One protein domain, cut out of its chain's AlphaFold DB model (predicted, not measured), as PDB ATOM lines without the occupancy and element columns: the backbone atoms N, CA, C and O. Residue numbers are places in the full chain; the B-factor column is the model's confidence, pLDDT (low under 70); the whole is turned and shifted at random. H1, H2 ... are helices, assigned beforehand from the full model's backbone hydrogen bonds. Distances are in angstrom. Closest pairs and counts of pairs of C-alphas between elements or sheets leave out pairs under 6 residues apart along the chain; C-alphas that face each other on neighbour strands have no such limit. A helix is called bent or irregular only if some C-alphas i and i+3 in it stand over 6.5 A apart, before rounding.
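Overview. This is residues 9 to 82 of the 82 residues of a protein of Thorarchaeota archaeon (strain OWC) (UniProt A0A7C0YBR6). Two arms stand out from a body made largely of loops: one long helix, H4, runs out of it, and at the other end of the printed part a thin stretch leads away to the short helix H1, giving a wide, open V. The body at the corner holds two short helices, H2 and H3, joined by a long loop, residues 34 to 51, and no helix touches another. Residues 10 to 16 and 67 to 82 stick out free of the rest. The printed part has 74 residues, with four named helices in the order H1, H2, H3, H4 and no named strand; the class is all helix, with 37 residues in the named helices. It is only just loose, close to extended, with a radius of gyration of the C-alphas of 16.6 A, and flat in outline, spanning 49 by 39 by 17 A.

Arrangement. H1, residues 14 to 20, is apart from H2, residues 29 to 33, and a short link of 8 residues joins them. H2 is only just apart from H3, residues 52 to 56, at a closest C-alpha distance of 8.4 A. H3 is also apart from H4, residues 62 to 81, though a tight link of 5 residues joins them. H1 and H3, H1 and H4, and H2 and H4 are apart too. In H1 and H4 each O i to N i+4 pair is within hydrogen-bond range. In H2 this holds for 0 of 1 pairs, with 2 of 2 O i to N i+3 pairs within range, and in H3 for 0 of 1, with 1 of 2.

Along the chain. H1 begins with the C-alpha of Ile 14 at (94.065, 143.486, 50.101) and runs to Val 20, 10.1 A from first to last C-alpha. H2 runs from Glu 29, with its C-alpha at (76.909, 121.031, 41.241), to Leu 33. H3 runs from Pro 52 to Thr 56; H2 and H3 are each 8.3 A long. H2 and H3 are neither bent nor irregular, but only just: C-alphas 29 and 32 are 6.1 A apart, and C-alphas 53 and 56 are 6.2 A apart. H4, the longest helix, runs 28.5 A from Tyr 62 to Leu 81, whose C-alpha is at (122.860, 111.836, 40.574).

Size, cuts and confidence. The two C-alphas farthest apart are those of Arg 15 and Ser 82, at 49.9 A. Without the stretches that stand free, the body has 51 residues and spans 33 by 25 by 15 A, with a radius of gyration of 11.7 A. The long link is that from H2 to H3, with 18 residues. The printed part has no cut and ends at residue 82, the chain's last. The mean pLDDT of the printed part is 94.7, and no printed residue is under 70.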
ATOM      1  N   GLU A   9      99.284 136.528  48.920       92.00
ATOM      2  CA  GLU A   9     100.638 137.068  49.040       92.00
ATOM      3  C   GLU A   9     101.181 137.737  47.765       92.00
ATOM      4  O   GLU A   9     102.225 138.378  47.825       92.00
ATOM      5  N   ARG A  10     100.499 137.602  46.618       91.81
ATOM      6  CA  ARG A  10     100.884 138.255  45.356       91.81
ATOM      7  C   ARG A  10     100.172 139.581  45.096       91.81
ATOM      8  O   ARG A  10     100.489 140.232  44.104       91.81
ATOM      9  N   PHE A  11      99.215 139.969  45.938       91.88
ATOM     10  CA  PHE A  11      98.459 141.204  45.752       91.88
ATOM     11  C   PHE A  11      99.104 142.359  46.528       91.88
ATOM     12  O   PHE A  11      99.406 142.194  47.711       91.88
ATOM     13  N   PRO A  12      99.300 143.531  45.894       89.81
ATOM     14  CA  PRO A  12      99.834 144.714  46.567       89.81
ATOM     15  C   PRO A  12      98.800 145.372  47.497       89.81
ATOM     16  O   PRO A  12      99.181 145.996  48.484       89.81
ATOM     17  N   ASP A  13      97.503 145.215  47.203       92.81
ATOM     18  CA  ASP A  13      96.383 145.716  48.005       92.81
ATOM     19  C   ASP A  13      95.412 144.572  48.340       92.81
ATOM     20  O   ASP A  13      94.970 143.814  47.472       92.81
ATOM     21  N   ILE A  14      95.032 144.473  49.614       89.06
ATOM     22  CA  ILE A  14      94.065 143.486  50.101       89.06
ATOM     23  C   ILE A  14      92.687 143.639  49.442       89.06
ATOM     24  O   ILE A  14      92.003 142.645  49.220       89.06
ATOM     25  N   ARG A  15      92.295 144.861  49.060       91.00
ATOM     26  CA  ARG A  15      91.004 145.129  48.406       91.00
ATOM     27  C   ARG A  15      90.932 144.513  47.012       91.00
ATOM     28  O   ARG A  15      89.874 144.033  46.613       91.00
ATOM     29  N   GLU A  16      92.048 144.498  46.283       88.75
ATOM     30  CA  GLU A  16      92.133 143.830  44.980       88.75
ATOM     31  C   GLU A  16      92.013 142.316  45.134       88.75
ATOM     32  O   GLU A  16      91.291 141.673  44.371       88.75
ATOM     33  N   TYR A  17      92.662 141.760  46.162       88.69
ATOM     34  CA  TYR A  17      92.518 140.353  46.515       88.69
ATOM     35  C   TYR A  17      91.064 140.008  46.856       88.69
ATOM     36  O   TYR A  17      90.510 139.076  46.275       88.69
ATOM     37  N   ASP A  18      90.419 140.769  47.740       86.69
ATOM     38  CA  ASP A  18      89.036 140.513  48.156       86.69
ATOM     39  C   ASP A  18      88.045 140.635  46.988       86.69
ATOM     40  O   ASP A  18      87.052 139.910  46.938       86.69
ATOM     41  N   ALA A  19      88.335 141.488  45.999       87.50
ATOM     42  CA  ALA A  19      87.519 141.616  44.794       87.50
ATOM     43  C   ALA A  19      87.587 140.384  43.870       87.50
ATOM     44  O   ALA A  19      86.664 140.162  43.080       87.50
ATOM     45  N   VAL A  20      88.666 139.594  43.915       85.88
ATOM     46  CA  VAL A  20      88.836 138.398  43.066       85.88
ATOM     47  C   VAL A  20      88.688 137.081  43.818       85.88
ATOM     48  O   VAL A  20      88.327 136.068  43.208       85.88
ATOM     49  N   LYS A  21      88.930 137.077  45.130       82.88
ATOM     50  CA  LYS A  21      88.778 135.903  45.983       82.88
ATOM     51  C   LYS A  21      87.355 135.352  45.856       82.88
ATOM     52  O   LYS A  21      86.370 136.080  45.949       82.88
ATOM     53  N   GLY A  22      87.239 134.050  45.603       80.19
ATOM     54  CA  GLY A  22      85.946 133.378  45.489       80.19
ATOM     55  C   GLY A  22      85.158 133.661  44.200       80.19
ATOM     56  O   GLY A  22      84.027 133.176  44.091       80.19
ATOM     57  N   ARG A  23      85.708 134.395  43.218       86.19
ATOM     58  CA  ARG A  23      85.092 134.509  41.877       86.19
ATOM     59  C   ARG A  23      85.181 133.206  41.091       86.19
ATOM     60  O   ARG A  23      84.216 132.818  40.444       86.19
ATOM     61  N   PHE A  24      86.324 132.534  41.171       87.69
ATOM     62  CA  PHE A  24      86.575 131.272  40.485       87.69
ATOM     63  C   PHE A  24      86.536 130.144  41.508       87.69
ATOM     64  O   PHE A  24      87.527 129.863  42.180       87.69
ATOM     65  N   ARG A  25      85.351 129.555  41.663       93.69
ATOM     66  CA  ARG A  25      85.102 128.413  42.544       93.69
ATOM     67  C   ARG A  25      84.463 127.301  41.740       93.69
ATOM     68  O   ARG A  25      83.505 127.567  41.022       93.69
ATOM     69  N   LEU A  26      84.987 126.092  41.886       95.62
ATOM     70  CA  LEU A  26      84.376 124.889  41.343       95.62
ATOM     71  C   LEU A  26      83.530 124.242  42.440       95.62
ATOM     72  O   LEU A  26      84.068 123.778  43.452       95.62
ATOM     73  N   LYS A  27      82.211 124.264  42.255       96.25
ATOM     74  CA  LYS A  27      81.239 123.657  43.161       96.25
ATOM     75  C   LYS A  27      80.948 122.223  42.743       96.25
ATOM     76  O   LYS A  27      81.189 121.832  41.604       96.25
ATOM     77  N   TYR A  28      80.393 121.443  43.665       96.56
ATOM     78  CA  TYR A  28      79.970 120.074  43.369       96.56
ATOM     79  C   TYR A  28      78.913 120.017  42.255       96.56
ATOM     80  O   TYR A  28      78.950 119.134  41.408       96.56
ATOM     81  N   GLU A  29      77.995 120.980  42.224       97.12
ATOM     82  CA  GLU A  29      76.909 121.031  41.241       97.12
ATOM     83  C   GLU A  29      77.429 121.313  39.818       97.12
ATOM     84  O   GLU A  29      76.836 120.872  38.839       97.12
ATOM     85  N   ASP A  30      78.584 121.975  39.690       96.00
ATOM     86  CA  ASP A  30      79.208 122.252  38.391       96.00
ATOM     87  C   ASP A  30      79.739 120.972  37.713       96.00
ATOM     88  O   ASP A  30      80.035 120.982  36.517       96.00
ATOM     89  N   LEU A  31      79.858 119.861  38.457       96.06
ATOM     90  CA  LEU A  31      80.306 118.575  37.920       96.06
ATOM     91  C   LEU A  31      79.340 118.008  36.874       96.06
ATOM     92  O   LEU A  31      79.788 117.319  35.963       96.06
ATOM     93  N   GLU A  32      78.050 118.349  36.945       96.12
ATOM     94  CA  GLU A  32      77.038 117.929  35.960       96.12
ATOM     95  C   GLU A  32      77.322 118.474  34.550       96.12
ATOM     96  O   GLU A  32      76.876 117.910  33.553       96.12
ATOM     97  N   LEU A  33      78.093 119.563  34.455       96.19
ATOM     98  CA  LEU A  33      78.501 120.174  33.190       96.19
ATOM     99  C   LEU A  33      79.783 119.554  32.621       96.19
ATOM    100  O   LEU A  33      80.198 119.888  31.506       96.19
ATOM    101  N   LEU A  34      80.454 118.696  33.389       95.75
ATOM    102  CA  LEU A  34      81.710 118.091  32.983       95.75
ATOM    103  C   LEU A  34      81.472 116.824  32.172       95.75
ATOM    104  O   LEU A  34      80.490 116.105  32.326       95.75
ATOM    105  N   LYS A  35      82.437 116.522  31.303       96.94
ATOM    106  CA  LYS A  35      82.500 115.203  30.673       96.94
ATOM    107  C   LYS A  35      82.679 114.143  31.758       96.94
ATOM    108  O   LYS A  35      83.428 114.363  32.706       96.94
ATOM    109  N   GLU A  36      82.092 112.970  31.555       94.44
ATOM    110  CA  GLU A  36      82.206 111.830  32.476       94.44
ATOM    111  C   GLU A  36      83.671 111.473  32.797       94.44
ATOM    112  O   GLU A  36      84.018 111.179  33.935       94.44
ATOM    113  N   ASN A  37      84.567 111.595  31.814       95.50
ATOM    114  CA  ASN A  37      86.001 111.346  31.970       95.50
ATOM    115  C   ASN A  37      86.832 112.605  32.281       95.50
ATOM    116  O   ASN A  37      88.057 112.591  32.137       95.50
ATOM    117  N   ALA A  38      86.196 113.719  32.646       97.75
ATOM    118  CA  ALA A  38      86.914 114.929  33.007       97.75
ATOM    119  C   ALA A  38      87.749 114.692  34.268       97.75
ATOM    120  O   ALA A  38      87.284 114.120  35.249       97.75
ATOM    121  N   ILE A  39      88.982 115.190  34.251       98.06
ATOM    122  CA  ILE A  39      89.897 115.123  35.387       98.06
ATOM    123  C   ILE A  39      90.057 116.518  35.988       98.06
ATOM    124  O   ILE A  39      90.250 117.494  35.253       98.06
ATOM    125  N   ILE A  40      90.004 116.613  37.313       98.25
ATOM    126  CA  ILE A  40      90.256 117.829  38.084       98.25
ATOM    127  C   ILE A  40      91.616 117.701  38.772       98.25
ATOM    128  O   ILE A  40      91.853 116.779  39.553       98.25
ATOM    129  N   LEU A  41      92.498 118.656  38.485       98.38
ATOM    130  CA  LEU A  41      93.823 118.805  39.084       98.38
ATOM    131  C   LEU A  41      93.904 120.107  39.880       98.38
ATOM    132  O   LEU A  41      93.184 121.065  39.592       98.38
ATOM    133  N   HIS A  42      94.791 120.136  40.872       97.81
ATOM    134  CA  HIS A  42      95.018 121.281  41.744       97.81
ATOM    135  C   HIS A  42      96.402 121.157  42.402       97.81
ATOM    136  O   HIS A  42      96.698 120.107  42.971       97.81
ATOM    137  N   PRO A  43      97.253 122.199  42.386       96.25
ATOM    138  CA  PRO A  43      98.615 122.114  42.919       96.25
ATOM    139  C   PRO A  43      98.680 122.063  44.453       96.25
ATOM    140  O   PRO A  43      99.703 121.667  44.998       96.25
ATOM    141  N   LEU A  44      97.588 122.440  45.129       95.62
ATOM    142  CA  LEU A  44      97.448 122.527  46.589       95.62
ATOM    143  C   LEU A  44      98.416 123.550  47.241       95.62
ATOM    144  O   LEU A  44      99.348 124.033  46.600       95.62
ATOM    145  N   PRO A  45      98.171 123.958  48.504       94.25
ATOM    146  CA  PRO A  45      96.942 123.750  49.278       94.25
ATOM    147  C   PRO A  45      95.766 124.537  48.685       94.25
ATOM    148  O   PRO A  45      95.973 125.591  48.084       94.25
ATOM    149  N   ARG A  46      94.544 124.020  48.859       92.56
ATOM    150  CA  ARG A  46      93.307 124.724  48.484       92.56
ATOM    151  C   ARG A  46      92.745 125.543  49.647       92.56
ATOM    152  O   ARG A  46      93.013 125.204  50.799       92.56
ATOM    153  N   VAL A  47      91.962 126.580  49.355       90.06
ATOM    154  CA  VAL A  47      91.303 127.441  50.352       90.06
ATOM    155  C   VAL A  47      89.785 127.415  50.186       90.06
ATOM    156  O   VAL A  47      89.088 126.840  51.017       90.06
ATOM    157  N   ASP A  48      89.270 128.038  49.134       89.62
ATOM    158  CA  ASP A  48      87.837 128.200  48.859       89.62
ATOM    159  C   ASP A  48      87.483 127.999  47.379       89.62
ATOM    160  O   ASP A  48      86.308 127.963  47.022       89.62
ATOM    161  N   GLU A  49      88.493 127.833  46.525       93.81
ATOM    162  CA  GLU A  49      88.396 127.641  45.081       93.81
ATOM    163  C   GLU A  49      87.827 126.274  44.668       93.81
ATOM    164  O   GLU A  49      87.370 126.126  43.537       93.81
ATOM    165  N   LEU A  50      87.840 125.276  45.556       95.31
ATOM    166  CA  LEU A  50      87.442 123.903  45.247       95.31
ATOM    167  C   LEU A  50      86.607 123.308  46.386       95.31
ATOM    168  O   LEU A  50      87.104 123.170  47.505       95.31
ATOM    169  N   ASP A  51      85.357 122.948  46.091       95.94
ATOM    170  CA  ASP A  51      84.429 122.353  47.061       95.94
ATOM    171  C   ASP A  51      84.949 120.990  47.570       95.94
ATOM    172  O   ASP A  51      85.210 120.098  46.757       95.94
ATOM    173  N   PRO A  52      85.080 120.780  48.896       95.56
ATOM    174  CA  PRO A  52      85.534 119.509  49.462       95.56
ATOM    175  C   PRO A  52      84.688 118.293  49.070       95.56
ATOM    176  O   PRO A  52      85.216 117.186  49.025       95.56
ATOM    177  N   ARG A  53      83.398 118.464  48.740       97.50
ATOM    178  CA  ARG A  53      82.535 117.359  48.278       97.50
ATOM    179  C   ARG A  53      83.041 116.717  46.984       97.50
ATOM    180  O   ARG A  53      82.693 115.579  46.699       97.50
ATOM    181  N   ILE A  54      83.864 117.424  46.209       97.25
ATOM    182  CA  ILE A  54      84.460 116.906  44.972       97.25
ATOM    183  C   ILE A  54      85.472 115.787  45.272       97.25
ATOM    184  O   ILE A  54      85.671 114.921  44.422       97.25
ATOM    185  N   ASP A  55      86.051 115.732  46.478       97.25
ATOM    186  CA  ASP A  55      87.060 114.730  46.868       97.25
ATOM    187  C   ASP A  55      86.585 113.287  46.716       97.25
ATOM    188  O   ASP A  55      87.385 112.398  46.443       97.25
ATOM    189  N   THR A  56      85.289 113.048  46.911       96.88
ATOM    190  CA  THR A  56      84.697 111.708  46.851       96.88
ATOM    191  C   THR A  56      84.283 111.307  45.437       96.88
ATOM    192  O   THR A  56      83.716 110.233  45.242       96.88
ATOM    193  N   THR A  57      84.549 112.155  44.441       97.00
ATOM    194  CA  THR A  57      84.144 111.936  43.050       97.00
ATOM    195  C   THR A  57      85.284 111.346  42.222       97.00
ATOM    196  O   THR A  57      86.455 111.639  42.478       97.00
ATOM    197  N   PRO A  58      84.981 110.574  41.163       96.69
ATOM    198  CA  PRO A  58      86.010 110.029  40.273       96.69
ATOM    199  C   PRO A  58      86.804 111.114  39.525       96.69
ATOM    200  O   PRO A  58      87.905 110.846  39.037       96.69
ATOM    201  N   HIS A  59      86.275 112.339  39.452       97.81
ATOM    202  CA  HIS A  59      86.934 113.474  38.812       97.81
ATOM    203  C   HIS A  59      88.138 114.001  39.608       97.81
ATOM    204  O   HIS A  59      89.025 114.622  39.018       97.81
ATOM    205  N   ALA A  60      88.193 113.785  40.926       97.81
ATOM    206  CA  ALA A  60      89.252 114.308  41.783       97.81
ATOM    207  C   ALA A  60      90.566 113.531  41.605       97.81
ATOM    208  O   ALA A  60      90.715 112.415  42.096       97.81
ATOM    209  N   LYS A  61      91.548 114.140  40.924       98.19
ATOM    210  CA  LYS A  61      92.887 113.556  40.694       98.19
ATOM    211  C   LYS A  61      94.036 114.367  41.277       98.19
ATOM    212  O   LYS A  61      95.197 114.041  41.063       98.19
ATOM    213  N   TYR A  62      93.741 115.408  42.048       98.00
ATOM    214  CA  TYR A  62      94.763 116.222  42.708       98.00
ATOM    215  C   TYR A  62      95.495 115.496  43.848       98.00
ATOM    216  O   TYR A  62      96.628 115.859  44.141       98.00
ATOM    217  N   PHE A  63      94.917 114.460  44.465       96.81
ATOM    218  CA  PHE A  63      95.659 113.610  45.410       96.81
ATOM    219  C   PHE A  63      96.602 112.648  44.681       96.81
ATOM    220  O   PHE A  63      97.793 112.625  44.993       96.81
ATOM    221  N   ASP A  64      96.109 111.976  43.635       97.88
ATOM    222  CA  ASP A  64      96.931 111.156  42.733       97.88
ATOM    223  C   ASP A  64      98.103 111.982  42.152       97.88
ATOM    224  O   ASP A  64      99.239 111.520  42.076       97.88
ATOM    225  N   GLN A  65      97.856 113.251  41.804       98.19
ATOM    226  CA  GLN A  65      98.874 114.204  41.347       98.19
ATOM    227  C   GLN A  65      99.981 114.442  42.389       98.19
ATOM    228  O   GLN A  65     101.155 114.528  42.023       98.19
ATOM    229  N   VAL A  66      99.632 114.580  43.672       97.00
ATOM    230  CA  VAL A  66     100.616 114.787  44.749       97.00
ATOM    231  C   VAL A  66     101.496 113.554  44.916       97.00
ATOM    232  O   VAL A  66     102.718 113.690  45.025       97.00
ATOM    233  N   GLU A  67     100.896 112.363  44.888       97.06
ATOM    234  CA  GLU A  67     101.620 111.093  44.965       97.06
ATOM    235  C   GLU A  67     102.567 110.925  43.770       97.06
ATOM    236  O   GLU A  67     103.769 110.699  43.947       97.06
ATOM    237  N   ALA A  68     102.070 111.166  42.552       98.19
ATOM    238  CA  ALA A  68     102.884 111.161  41.341       98.19
ATOM    239  C   ALA A  68     104.055 112.156  41.423       98.19
ATOM    240  O   ALA A  68     105.139 111.896  40.894       98.19
ATOM    241  N   GLY A  69     103.885 113.276  42.134       98.00
ATOM    242  CA  GLY A  69     104.946 114.245  42.401       98.00
ATOM    243  C   GLY A  69     106.106 113.691  43.236       98.00
ATOM    244  O   GLY A  69     107.236 114.155  43.084       98.00
ATOM    245  N   VAL A  70     105.879 112.707  44.114       98.06
ATOM    246  CA  VAL A  70     106.958 112.019  44.849       98.06
ATOM    247  C   VAL A  70     107.778 111.162  43.889       98.06
ATOM    248  O   VAL A  70     108.983 111.374  43.769       98.06
ATOM    249  N   VAL A  71     107.115 110.277  43.142       98.31
ATOM    250  CA  VAL A  71     107.767 109.366  42.185       98.31
ATOM    251  C   VAL A  71     108.521 110.143  41.105       98.31
ATOM    252  O   VAL A  71     109.670 109.836  40.800       98.31
ATOM    253  N   THR A  72     107.916 111.213  40.580       98.50
ATOM    254  CA  THR A  72     108.546 112.078  39.571       98.50
ATOM    255  C   THR A  72     109.838 112.698  40.099       98.50
ATOM    256  O   THR A  72     110.853 112.696  39.410       98.50
ATOM    257  N   ARG A  73     109.835 113.205  41.339       98.50
ATOM    258  CA  ARG A  73     111.039 113.783  41.951       98.50
ATOM    259  C   ARG A  73     112.114 112.731  42.203       98.50
ATOM    260  O   ARG A  73     113.277 113.029  41.972       98.50
ATOM    261  N   MET A  74     111.741 111.522  42.625       98.44
ATOM    262  CA  MET A  74     112.691 110.413  42.774       98.44
ATOM    263  C   MET A  74     113.376 110.090  41.443       98.44
ATOM    264  O   MET A  74     114.597 110.030  41.398       98.44
ATOM    265  N   ALA A  75     112.605 109.964  40.359       98.56
ATOM    266  CA  ALA A  75     113.145 109.692  39.028       98.56
ATOM    267  C   ALA A  75     114.059 110.822  38.524       98.56
ATOM    268  O   ALA A  75     115.124 110.559  37.978       98.56
ATOM    269  N   ILE A  76     113.672 112.086  38.734       98.56
ATOM    270  CA  ILE A  76     114.510 113.236  38.367       98.56
ATOM    271  C   ILE A  76     115.824 113.232  39.159       98.56
ATOM    272  O   ILE A  76     116.873 113.500  38.582       98.56
ATOM    273  N   LEU A  77     115.783 112.942  40.463       98.56
ATOM    274  CA  LEU A  77     116.986 112.881  41.296       98.56
ATOM    275  C   LEU A  77     117.919 111.745  40.868       98.56
ATOM    276  O   LEU A  77     119.119 111.977  40.776       98.56
ATOM    277  N   ASP A  78     117.376 110.564  40.570       98.38
ATOM    278  CA  ASP A  78     118.142 109.426  40.050       98.38
ATOM    279  C   ASP A  78     118.835 109.781  38.726       98.38
ATOM    280  O   ASP A  78     120.045 109.655  38.615       98.38
ATOM    281  N   LEU A  79     118.114 110.368  37.766       98.19
ATOM    282  CA  LEU A  79     118.691 110.780  36.477       98.19
ATOM    283  C   LEU A  79     119.820 111.818  36.582       98.19
ATOM    284  O   LEU A  79     120.606 111.954  35.647       98.19
ATOM    285  N   ILE A  80     119.851 112.608  37.656       98.19
ATOM    286  CA  ILE A  80     120.846 113.671  37.852       98.19
ATOM    287  C   ILE A  80     122.055 113.173  38.653       98.19
ATOM    288  O   ILE A  80     123.155 113.690  38.462       98.19
ATOM    289  N   LEU A  81     121.852 112.240  39.588       96.75
ATOM    290  CA  LEU A  81     122.860 111.836  40.574       96.75
ATOM    291  C   LEU A  81     123.499 110.468  40.297       96.75
ATOM    292  O   LEU A  81     124.525 110.174  40.915       96.75
ATOM    293  N   SER A  82     122.903 109.658  39.418       79.75
ATOM    294  CA  SER A  82     123.368 108.319  39.025       79.75
ATOM    295  C   SER A  82     124.213 108.356  37.751       79.75
ATOM    296  O   SER A  82     125.201 107.588  37.695       79.75
TER     297      SER A  82